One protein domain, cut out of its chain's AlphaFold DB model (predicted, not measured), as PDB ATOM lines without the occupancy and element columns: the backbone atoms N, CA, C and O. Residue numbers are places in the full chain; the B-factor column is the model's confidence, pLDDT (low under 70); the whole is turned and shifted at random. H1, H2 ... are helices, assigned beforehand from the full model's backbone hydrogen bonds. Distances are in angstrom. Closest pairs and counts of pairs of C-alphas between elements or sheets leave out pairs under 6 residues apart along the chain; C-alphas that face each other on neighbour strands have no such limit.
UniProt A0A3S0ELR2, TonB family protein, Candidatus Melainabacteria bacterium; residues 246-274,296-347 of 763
ATOM      1  N   VAL A 246     175.249 214.715 165.091       95.81
ATOM      2  CA  VAL A 246     175.357 213.308 164.680       95.81
ATOM      3  C   VAL A 246     176.440 212.589 165.491       95.81
ATOM      4  O   VAL A 246     176.244 211.447 165.885       95.81
ATOM      5  N   SER A 247     177.552 213.260 165.804       96.94
ATOM      6  CA  SER A 247     178.598 212.712 166.677       96.94
ATOM      7  C   SER A 247     178.126 212.499 168.116       96.94
ATOM      8  O   SER A 247     178.435 211.466 168.707       96.94
ATOM      9  N   CYS A 248     177.333 213.421 168.666       95.81
ATOM     10  CA  CYS A 248     176.697 213.233 169.968       95.81
ATOM     11  C   CYS A 248     175.715 212.053 169.973       95.81
ATOM     12  O   CYS A 248     175.780 211.210 170.867       95.81
ATOM     13  N   ASP A 249     174.819 211.991 168.986       94.31
ATOM     14  CA  ASP A 249     173.804 210.937 168.888       94.31
ATOM     15  C   ASP A 249     174.460 209.557 168.659       94.31
ATOM     16  O   ASP A 249     174.077 208.583 169.310       94.31
ATOM     17  N   ALA A 250     175.528 209.489 167.853       95.12
ATOM     18  CA  ALA A 250     176.343 208.290 167.653       95.12
ATOM     19  C   ALA A 250     177.014 207.807 168.948       95.12
ATOM     20  O   ALA A 250     176.895 206.629 169.283       95.12
ATOM     21  N   LEU A 251     177.684 208.696 169.699       93.75
ATOM     22  CA  LEU A 251     178.315 208.335 170.975       93.75
ATOM     23  C   LEU A 251     177.285 207.803 171.976       93.75
ATOM     24  O   LEU A 251     177.514 206.760 172.584       93.75
ATOM     25  N   ILE A 252     176.140 208.480 172.112       94.00
ATOM     26  CA  ILE A 252     175.045 208.030 172.983       94.00
ATOM     27  C   ILE A 252     174.551 206.645 172.544       94.00
ATOM     28  O   ILE A 252     174.425 205.753 173.381       94.00
ATOM     29  N   ARG A 253     174.320 206.430 171.243       93.31
ATOM     30  CA  ARG A 253     173.817 205.147 170.730       93.31
ATOM     31  C   ARG A 253     174.798 203.997 170.940       93.31
ATOM     32  O   ARG A 253     174.353 202.916 171.307       93.31
ATOM     33  N   VAL A 254     176.097 204.217 170.735       91.75
ATOM     34  CA  VAL A 254     177.127 203.181 170.922       91.75
ATOM     35  C   VAL A 254     177.155 202.683 172.369       91.75
ATOM     36  O   VAL A 254     177.112 201.474 172.569       91.75
ATOM     37  N   HIS A 255     177.132 203.579 173.364       90.31
ATOM     38  CA  HIS A 255     177.099 203.178 174.779       90.31
ATOM     39  C   HIS A 255     175.785 202.457 175.128       90.31
ATOM     40  O   HIS A 255     175.807 201.361 175.679       90.31
ATOM     41  N   VAL A 256     174.641 203.038 174.743       90.56
ATOM     42  CA  VAL A 256     173.307 202.499 175.065       90.56
ATOM     43  C   VAL A 256     173.066 201.124 174.443       90.56
ATOM     44  O   VAL A 256     172.528 200.250 175.114       90.56
ATOM     45  N   VAL A 257     173.451 200.904 173.181       89.44
ATOM     46  CA  VAL A 257     173.221 199.609 172.517       89.44
ATOM     47  C   VAL A 257     174.249 198.559 172.946       89.44
ATOM     48  O   VAL A 257     173.879 197.392 173.043       89.44
ATOM     49  N   LEU A 258     175.498 198.934 173.256       87.44
ATOM     50  CA  LEU A 258     176.480 197.991 173.807       87.44
ATOM     51  C   LEU A 258     175.989 197.396 175.133       87.44
ATOM     52  O   LEU A 258     175.917 196.176 175.259       87.44
ATOM     53  N   GLU A 259     175.595 198.249 176.078       84.69
ATOM     54  CA  GLU A 259     175.124 197.828 177.401       84.69
ATOM     55  C   GLU A 259     173.809 197.031 177.296       84.69
ATOM     56  O   GLU A 259     173.702 195.923 177.821       84.69
ATOM     57  N   GLN A 260     172.849 197.506 176.486       83.94
ATOM     58  CA  GLN A 260     171.595 196.787 176.213       83.94
ATOM     59  C   GLN A 260     171.826 195.397 175.587       83.94
ATOM     60  O   GLN A 260     171.071 194.464 175.873       83.94
ATOM     61  N   LEU A 261     172.829 195.243 174.715       84.56
ATOM     62  CA  LEU A 261     173.189 193.948 174.136       84.56
ATOM     63  C   LEU A 261     173.875 193.037 175.150       84.56
ATOM     64  O   LEU A 261     173.568 191.848 175.163       84.56
ATOM     65  N   GLN A 262     174.780 193.564 175.976       80.25
ATOM     66  CA  GLN A 262     175.479 192.787 177.000       80.25
ATOM     67  C   GLN A 262     174.486 192.164 177.987       80.25
ATOM     68  O   GLN A 262     174.481 190.940 178.128       80.25
ATOM     69  N   ASP A 263     173.586 192.965 178.564       76.81
ATOM     70  CA  ASP A 263     172.559 192.491 179.502       76.81
ATOM     71  C   ASP A 263     171.675 191.402 178.871       76.81
ATOM     72  O   ASP A 263     171.596 190.268 179.353       76.81
ATOM     73  N   LYS A 264     171.033 191.724 177.739       81.31
ATOM     74  CA  LYS A 264     170.046 190.841 177.101       81.31
ATOM     75  C   LYS A 264     170.649 189.568 176.535       81.31
ATOM     76  O   LYS A 264     170.032 188.508 176.625       81.31
ATOM     77  N   MET A 265     171.821 189.657 175.907       83.50
ATOM     78  CA  MET A 265     172.463 188.475 175.340       83.50
ATOM     79  C   MET A 265     173.065 187.599 176.432       83.50
ATOM     80  O   MET A 265     173.043 186.387 176.261       83.50
ATOM     81  N   SER A 266     173.514 188.158 177.560       75.44
ATOM     82  CA  SER A 266     173.924 187.363 178.723       75.44
ATOM     83  C   SER A 266     172.760 186.519 179.262       75.44
ATOM     84  O   SER A 266     172.868 185.291 179.320       75.44
ATOM     85  N   GLU A 267     171.599 187.133 179.534       77.75
ATOM     86  CA  GLU A 267     170.383 186.420 179.963       77.75
ATOM     87  C   GLU A 267     169.957 185.360 178.931       77.75
ATOM     88  O   GLU A 267     169.764 184.184 179.257       77.75
ATOM     89  N   ARG A 268     169.863 185.758 177.655       82.50
ATOM     90  CA  ARG A 268     169.378 184.903 176.566       82.50
ATOM     91  C   ARG A 268     170.316 183.738 176.246       82.50
ATOM     92  O   ARG A 268     169.822 182.665 175.904       82.50
ATOM     93  N   LEU A 269     171.634 183.925 176.333       84.12
ATOM     94  CA  LEU A 269     172.611 182.851 176.134       84.12
ATOM     95  C   LEU A 269     172.636 181.904 177.334       84.12
ATOM     96  O   LEU A 269     172.587 180.699 177.118       84.12
ATOM     97  N   THR A 270     172.594 182.420 178.567       79.50
ATOM     98  CA  THR A 270     172.525 181.595 179.789       79.50
ATOM     99  C   THR A 270     171.297 180.679 179.772       79.50
ATOM    100  O   THR A 270     171.414 179.468 179.960       79.50
ATOM    101  N   PHE A 271     170.114 181.227 179.467       82.75
ATOM    102  CA  PHE A 271     168.889 180.433 179.330       82.75
ATOM    103  C   PHE A 271     168.986 179.407 178.189       82.75
ATOM    104  O   PHE A 271     168.605 178.249 178.353       82.75
ATOM    105  N   ALA A 272     169.525 179.805 177.034       85.00
ATOM    106  CA  ALA A 272     169.683 178.900 175.901       85.00
ATOM    107  C   ALA A 272     170.658 177.753 176.200       85.00
ATOM    108  O   ALA A 272     170.367 176.617 175.850       85.00
ATOM    109  N   GLN A 273     171.772 178.012 176.882       83.62
ATOM    110  CA  GLN A 273     172.773 177.003 177.239       83.62
ATOM    111  C   GLN A 273     172.230 175.999 178.265       83.62
ATOM    112  O   GLN A 273     172.563 174.816 178.219       83.62
ATOM    113  N   GLN A 274     171.306 176.429 179.130       84.75
ATOM    114  CA  GLN A 274     170.586 175.549 180.051       84.75
ATOM    115  C   GLN A 274     169.571 174.606 179.375       84.75
ATOM    116  O   GLN A 274     169.292 173.545 179.940       84.75
ATOM    117  N   LYS A 296     163.913 200.685 177.142       90.06
ATOM    118  CA  LYS A 296     163.063 201.479 178.037       90.06
ATOM    119  C   LYS A 296     163.781 202.779 178.407       90.06
ATOM    120  O   LYS A 296     164.993 202.800 178.590       90.06
ATOM    121  N   GLU A 297     163.026 203.857 178.611       92.19
ATOM    122  CA  GLU A 297     163.564 205.170 179.014       92.19
ATOM    123  C   GLU A 297     164.480 205.089 180.250       92.19
ATOM    124  O   GLU A 297     165.552 205.688 180.263       92.19
ATOM    125  N   ALA A 298     164.100 204.284 181.249       90.31
ATOM    126  CA  ALA A 298     164.885 204.076 182.466       90.31
ATOM    127  C   ALA A 298     166.216 203.333 182.228       90.31
ATOM    128  O   ALA A 298     167.201 203.639 182.891       90.31
ATOM    129  N   GLU A 299     166.273 202.402 181.267       88.62
ATOM    130  CA  GLU A 299     167.510 201.688 180.896       88.62
ATOM    131  C   GLU A 299     168.507 202.671 180.266       88.62
ATOM    132  O   GLU A 299     169.658 202.771 180.695       88.62
ATOM    133  N   VAL A 300     168.022 203.482 179.317       92.12
ATOM    134  CA  VAL A 300     168.806 204.535 178.653       92.12
ATOM    135  C   VAL A 300     169.280 205.590 179.655       92.12
ATOM    136  O   VAL A 300     170.444 205.982 179.623       92.12
ATOM    137  N   GLN A 301     168.412 206.041 180.568       92.31
ATOM    138  CA  GLN A 301     168.797 207.012 181.593       92.31
ATOM    139  C   GLN A 301     169.864 206.435 182.539       92.31
ATOM    140  O   GLN A 301     170.847 207.116 182.812       92.31
ATOM    141  N   SER A 302     169.724 205.180 182.978       88.94
ATOM    142  CA  SER A 302     170.686 204.536 183.882       88.94
ATOM    143  C   SER A 302     172.057 204.313 183.219       88.94
ATOM    144  O   SER A 302     173.089 204.578 183.836       88.94
ATOM    145  N   THR A 303     172.068 203.936 181.933       87.75
ATOM    146  CA  THR A 303     173.275 203.878 181.082       87.75
ATOM    147  C   THR A 303     173.970 205.243 181.017       87.75
ATOM    148  O   THR A 303     175.176 205.358 181.253       87.75
ATOM    149  N   LEU A 304     173.208 206.306 180.726       90.75
ATOM    150  CA  LEU A 304     173.737 207.669 180.654       90.75
ATOM    151  C   LEU A 304     174.299 208.132 181.999       90.75
ATOM    152  O   LEU A 304     175.375 208.719 182.016       90.75
ATOM    153  N   GLU A 305     173.607 207.859 183.108       89.06
ATOM    154  CA  GLU A 305     174.024 208.230 184.464       89.06
ATOM    155  C   GLU A 305     175.339 207.554 184.877       89.06
ATOM    156  O   GLU A 305     176.233 208.252 185.361       89.06
ATOM    157  N   ARG A 306     175.499 206.243 184.617       83.00
ATOM    158  CA  ARG A 306     176.760 205.510 184.847       83.00
ATOM    159  C   ARG A 306     177.924 206.146 184.087       83.00
ATOM    160  O   ARG A 306     178.918 206.552 184.685       83.00
ATOM    161  N   ASN A 307     177.769 206.316 182.778       84.75
ATOM    162  CA  ASN A 307     178.834 206.800 181.896       84.75
ATOM    163  C   ASN A 307     179.073 208.329 181.988       84.75
ATOM    164  O   ASN A 307     179.989 208.862 181.355       84.75
ATOM    165  N   TRP A 308     178.269 209.080 182.757       86.12
ATOM    166  CA  TRP A 308     178.278 210.549 182.710       86.12
ATOM    167  C   TRP A 308     179.533 211.210 183.282       86.12
ATOM    168  O   TRP A 308     179.961 212.259 182.792       86.12
ATOM    169  N   ARG A 309     180.058 210.652 184.379       75.81
ATOM    170  CA  ARG A 309     181.140 211.248 185.185       75.81
ATOM    171  C   ARG A 309     182.333 210.330 185.400       75.81
ATOM    172  O   ARG A 309     183.358 210.815 185.863       75.81
ATOM    173  N   ILE A 310     182.188 209.045 185.086       60.44
ATOM    174  CA  ILE A 310     183.310 208.117 185.049       60.44
ATOM    175  C   ILE A 310     184.136 208.508 183.826       60.44
ATOM    176  O   ILE A 310     183.798 208.166 182.694       60.44
ATOM    177  N   ASP A 311     185.169 209.320 184.053       56.72
ATOM    178  CA  ASP A 311     186.356 209.259 183.212       56.72
ATOM    179  C   ASP A 311     186.893 207.844 183.432       56.72
ATOM    180  O   ASP A 311     187.403 207.546 184.506       56.72
ATOM    181  N   ASP A 312     186.698 206.966 182.453       45.78
ATOM    182  CA  ASP A 312     187.438 205.712 182.399       45.78
ATOM    183  C   ASP A 312     188.931 206.077 182.305       45.78
ATOM    184  O   ASP A 312     189.329 206.959 181.533       45.78
ATOM    185  N   ASP A 313     189.777 205.470 183.138       41.97
ATOM    186  CA  ASP A 313     191.213 205.776 183.147       41.97
ATOM    187  C   ASP A 313     191.987 205.124 181.999       41.97
ATOM    188  O   ASP A 313     193.197 205.314 181.857       41.97
ATOM    189  N   SER A 314     191.260 204.465 181.091       48.69
ATOM    190  CA  SER A 314     191.665 204.320 179.697       48.69
ATOM    191  C   SER A 314     191.969 205.669 179.014       48.69
ATOM    192  O   SER A 314     191.854 206.768 179.565       48.69
ATOM    193  N   SER A 315     192.373 205.600 177.744       53.41
ATOM    194  CA  SER A 315     192.671 206.770 176.910       53.41
ATOM    195  C   SER A 315     191.493 207.735 176.687       53.41
ATOM    196  O   SER A 315     191.706 208.807 176.115       53.41
ATOM    197  N   HIS A 316     190.276 207.391 177.119       65.88
ATOM    198  CA  HIS A 316     189.026 208.002 176.674       65.88
ATOM    199  C   HIS A 316     188.348 208.797 177.815       65.88
ATOM    200  O   HIS A 316     188.005 208.214 178.839       65.88
ATOM    201  N   PRO A 317     188.107 210.121 177.682       80.06
ATOM    202  CA  PRO A 317     187.354 210.881 178.683       80.06
ATOM    203  C   PRO A 317     185.896 210.417 178.791       80.06
ATOM    204  O   PRO A 317     185.322 209.928 177.815       80.06
ATOM    205  N   SER A 318     185.270 210.689 179.938       87.06
ATOM    206  CA  SER A 318     183.852 210.421 180.215       87.06
ATOM    207  C   SER A 318     182.920 210.849 179.081       87.06
ATOM    208  O   SER A 318     183.106 211.905 178.461       87.06
ATOM    209  N   LEU A 319     181.832 210.096 178.874       89.75
ATOM    210  CA  LEU A 319     180.785 210.432 177.899       89.75
ATOM    211  C   LEU A 319     180.269 211.864 178.119       89.75
ATOM    212  O   LEU A 319     180.145 212.649 177.177       89.75
ATOM    213  N   GLY A 320     180.060 212.249 179.382       91.12
ATOM    214  CA  GLY A 320     179.661 213.605 179.748       91.12
ATOM    215  C   GLY A 320     180.723 214.679 179.483       91.12
ATOM    216  O   GLY A 320     180.363 215.853 179.414       91.12
ATOM    217  N   THR A 321     182.005 214.346 179.333       91.38
ATOM    218  CA  THR A 321     183.060 215.290 178.914       91.38
ATOM    219  C   THR A 321     183.121 215.401 177.394       91.38
ATOM    220  O   THR A 321     183.099 216.514 176.864       91.38
ATOM    221  N   ARG A 322     183.081 214.270 176.681       93.50
ATOM    222  CA  ARG A 322     183.074 214.207 175.208       93.50
ATOM    223  C   ARG A 322     181.884 214.954 174.602       93.50
ATOM    224  O   ARG A 322     182.063 215.832 173.761       93.50
ATOM    225  N   LEU A 323     180.671 214.713 175.108       94.75
ATOM    226  CA  LEU A 323     179.450 215.394 174.649       94.75
ATOM    227  C   LEU A 323     179.482 216.917 174.886       94.75
ATOM    228  O   LEU A 323     179.043 217.689 174.030       94.75
ATOM    229  N   LYS A 324     180.061 217.371 176.007       94.12
ATOM    230  CA  LYS A 324     180.265 218.807 176.278       94.12
ATOM    231  C   LYS A 324     181.320 219.424 175.362       94.12
ATOM    232  O   LYS A 324     181.147 220.570 174.959       94.12
ATOM    233  N   ALA A 325     182.379 218.697 175.008       93.44
ATOM    234  CA  ALA A 325     183.388 219.168 174.057       93.44
ATOM    235  C   ALA A 325     182.830 219.268 172.623       93.44
ATOM    236  O   ALA A 325     183.139 220.222 171.909       93.44
ATOM    237  N   LEU A 326     181.972 218.322 172.226       94.94
ATOM    238  CA  LEU A 326     181.275 218.302 170.937       94.94
ATOM    239  C   LEU A 326     180.228 219.416 170.797       94.94
ATOM    240  O   LEU A 326     180.120 220.033 169.736       94.94
ATOM    241  N   GLN A 327     179.446 219.687 171.848       94.81
ATOM    242  CA  GLN A 327     178.434 220.751 171.856       94.81
ATOM    243  C   GLN A 327     178.471 221.571 173.161       94.81
ATOM    244  O   GLN A 327     177.595 221.395 174.015       94.81
ATOM    245  N   PRO A 328     179.418 222.523 173.311       92.25
ATOM    246  CA  PRO A 328     179.570 223.324 174.535       92.25
ATOM    247  C   PRO A 328     178.400 224.271 174.840       92.25
ATOM    248  O   PRO A 328     178.285 224.776 175.953       92.25
ATOM    249  N   SER A 329     177.552 224.556 173.848       90.94
ATOM    250  CA  SER A 329     176.394 225.455 173.953       90.94
ATOM    251  C   SER A 329     175.062 224.743 174.212       90.94
ATOM    252  O   SER A 329     174.039 225.414 174.345       90.94
ATOM    253  N   LYS A 330     175.047 223.404 174.244       91.94
ATOM    254  CA  LYS A 330     173.859 222.611 174.578       91.94
ATOM    255  C   LYS A 330     173.807 222.406 176.093       91.94
ATOM    256  O   LYS A 330     174.830 222.127 176.713       91.94
ATOM    257  N   ASP A 331     172.618 222.532 176.681       90.69
ATOM    258  CA  ASP A 331     172.414 222.090 178.061       90.69
ATOM    259  C   ASP A 331     172.398 220.556 178.094       90.69
ATOM    260  O   ASP A 331     171.682 219.899 177.336       90.69
ATOM    261  N   TRP A 332     173.239 220.010 178.961       90.69
ATOM    262  CA  TRP A 332     173.492 218.586 179.140       90.69
ATOM    263  C   TRP A 332     173.129 218.118 180.563       90.69
ATOM    264  O   TRP A 332     173.545 217.042 180.982       90.69
ATOM    265  N   SER A 333     172.416 218.936 181.344       88.31
ATOM    266  CA  SER A 333     172.085 218.640 182.746       88.31
ATOM    267  C   SER A 333     170.911 217.667 182.928       88.31
ATOM    268  O   SER A 333     170.918 216.898 183.888       88.31
ATOM    269  N   ASP A 334     169.938 217.654 182.012       92.06
ATOM    270  CA  ASP A 334     168.773 216.760 182.060       92.06
ATOM    271  C   ASP A 334     169.003 215.482 181.230       92.06
ATOM    272  O   ASP A 334     168.688 215.409 180.038       92.06
ATOM    273  N   LEU A 335     169.544 214.446 181.878       91.75
ATOM    274  CA  LEU A 335     169.745 213.128 181.261       91.75
ATOM    275  C   LEU A 335     168.422 212.408 180.951       91.75
ATOM    276  O   LEU A 335     168.365 211.601 180.024       91.75
ATOM    277  N   SER A 336     167.341 212.740 181.661       92.62
ATOM    278  CA  SER A 336     166.015 212.168 181.418       92.62
ATOM    279  C   SER A 336     165.416 212.699 180.111       92.62
ATOM    280  O   SER A 336     164.839 211.937 179.336       92.62
ATOM    281  N   ALA A 337     165.608 213.985 179.801       92.69
ATOM    282  CA  ALA A 337     165.254 214.560 178.502       92.69
ATOM    283  C   ALA A 337     166.046 213.924 177.345       92.69
ATOM    284  O   ALA A 337     165.477 213.695 176.277       92.69
ATOM    285  N   ILE A 338     167.322 213.580 177.556       93.31
ATOM    286  CA  ILE A 338     168.147 212.879 176.556       93.31
ATOM    287  C   ILE A 338     167.643 211.443 176.348       93.31
ATOM    288  O   ILE A 338     167.460 211.026 175.204       93.31
ATOM    289  N   ALA A 339     167.339 210.708 177.422       93.94
ATOM    290  CA  ALA A 339     166.759 209.366 177.337       93.94
ATOM    291  C   ALA A 339     165.404 209.365 176.601       93.94
ATOM    292  O   ALA A 339     165.180 208.550 175.702       93.94
ATOM    293  N   LYS A 340     164.534 210.342 176.897       93.62
ATOM    294  CA  LYS A 340     163.269 210.588 176.178       93.62
ATOM    295  C   LYS A 340     163.498 210.882 174.701       93.62
ATOM    296  O   LYS A 340     162.844 210.272 173.854       93.62
ATOM    297  N   GLN A 341     164.436 211.778 174.379       91.62
ATOM    298  CA  GLN A 341     164.806 212.080 172.997       91.62
ATOM    299  C   GLN A 341     165.227 210.796 172.271       91.62
ATOM    300  O   GLN A 341     164.658 210.500 171.224       91.62
ATOM    301  N   PHE A 342     166.133 210.005 172.851       91.50
ATOM    302  CA  PHE A 342     166.625 208.751 172.275       91.50
ATOM    303  C   PHE A 342     165.496 207.742 172.008       91.50
ATOM    304  O   PHE A 342     165.317 207.305 170.873       91.50
ATOM    305  N   VAL A 343     164.665 207.423 173.007       91.00
ATOM    306  CA  VAL A 343     163.565 206.448 172.852       91.00
ATOM    307  C   VAL A 343     162.486 206.945 171.874       91.00
ATOM    308  O   VAL A 343     161.880 206.138 171.156       91.00
ATOM    309  N   SER A 344     162.278 208.266 171.777       88.00
ATOM    310  CA  SER A 344     161.354 208.879 170.810       88.00
ATOM    311  C   SER A 344     161.843 208.877 169.356       88.00
ATOM    312  O   SER A 344     161.034 209.114 168.456       88.00
ATOM    313  N   GLN A 345     163.120 208.568 169.091       83.62
ATOM    314  CA  GLN A 345     163.633 208.457 167.724       83.62
ATOM    315  C   GLN A 345     162.853 207.398 166.923       83.62
ATOM    316  O   GLN A 345     162.323 206.409 167.454       83.62
ATOM    317  N   LYS A 346     162.778 207.616 165.607       73.56
ATOM    318  CA  LYS A 346     162.269 206.613 164.668       73.56
ATOM    319  C   LYS A 346     163.125 205.344 164.727       73.56
ATOM    320  O   LYS A 346     164.303 205.397 165.066       73.56
ATOM    321  N   HIS A 347     162.528 204.215 164.350       74.50
ATOM    322  CA  HIS A 347     163.302 203.023 164.009       74.50
ATOM    323  C   HIS A 347     164.252 203.350 162.847       74.50
ATOM    324  O   HIS A 347     163.899 204.144 161.974       74.50
TER     325      HIS A 347
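This is residues 246 to 274 and 296 to 347 of the 763 residues of the protein "TonB family protein" of Candidatus Melainabacteria bacterium (UniProt A0A3S0ELR2). A long helix, H1, has three short helices gathered at its first part, while its residues 261 to 274 stick out as a free arm. H2 crosses H1, H3 packs beside its beginning, and H4 packs on H2. The printed part has 81 residues, is all helix in the order H1, H2, H3, H4, and is only just loose, close to compact: radius of gyration of the C-alphas 14.2 A, spans 50 by 33 by 19 A.

Start at H1, residues 246 to 274: its residues 252 to 260 alone touch H2, residues 297 to 307, about perpendicular at 73 degrees, the closest C-alphas being Val 256 and Val 300, 6.1 A. Its residues 247 to 252 alone touch H3, residues 319 to 326, at a shallow tilt of 25 degrees, opposite ways; the closest C-alphas are Cys 248 and Leu 323, 5.8 A. H4, residues 335 to 344, touches H2, with C-alphas 301 and 339 closest at 5.3 A. Every O i to N i+4 pair is within hydrogen-bond range in H1, H2 and H4; in H3, 3 of 4.

Find C-alpha 246 at (175.357, 213.308, 164.680); H1 runs 41.0 A from there. H4 ends at C-alpha 344, (161.354, 208.879, 170.810).

Residues 275 to 295 are cut out, a gap of 27.1 A between C-alphas 274 and 296. The H2 to H3 link is long; residues 310 to 316 have pLDDT under 70.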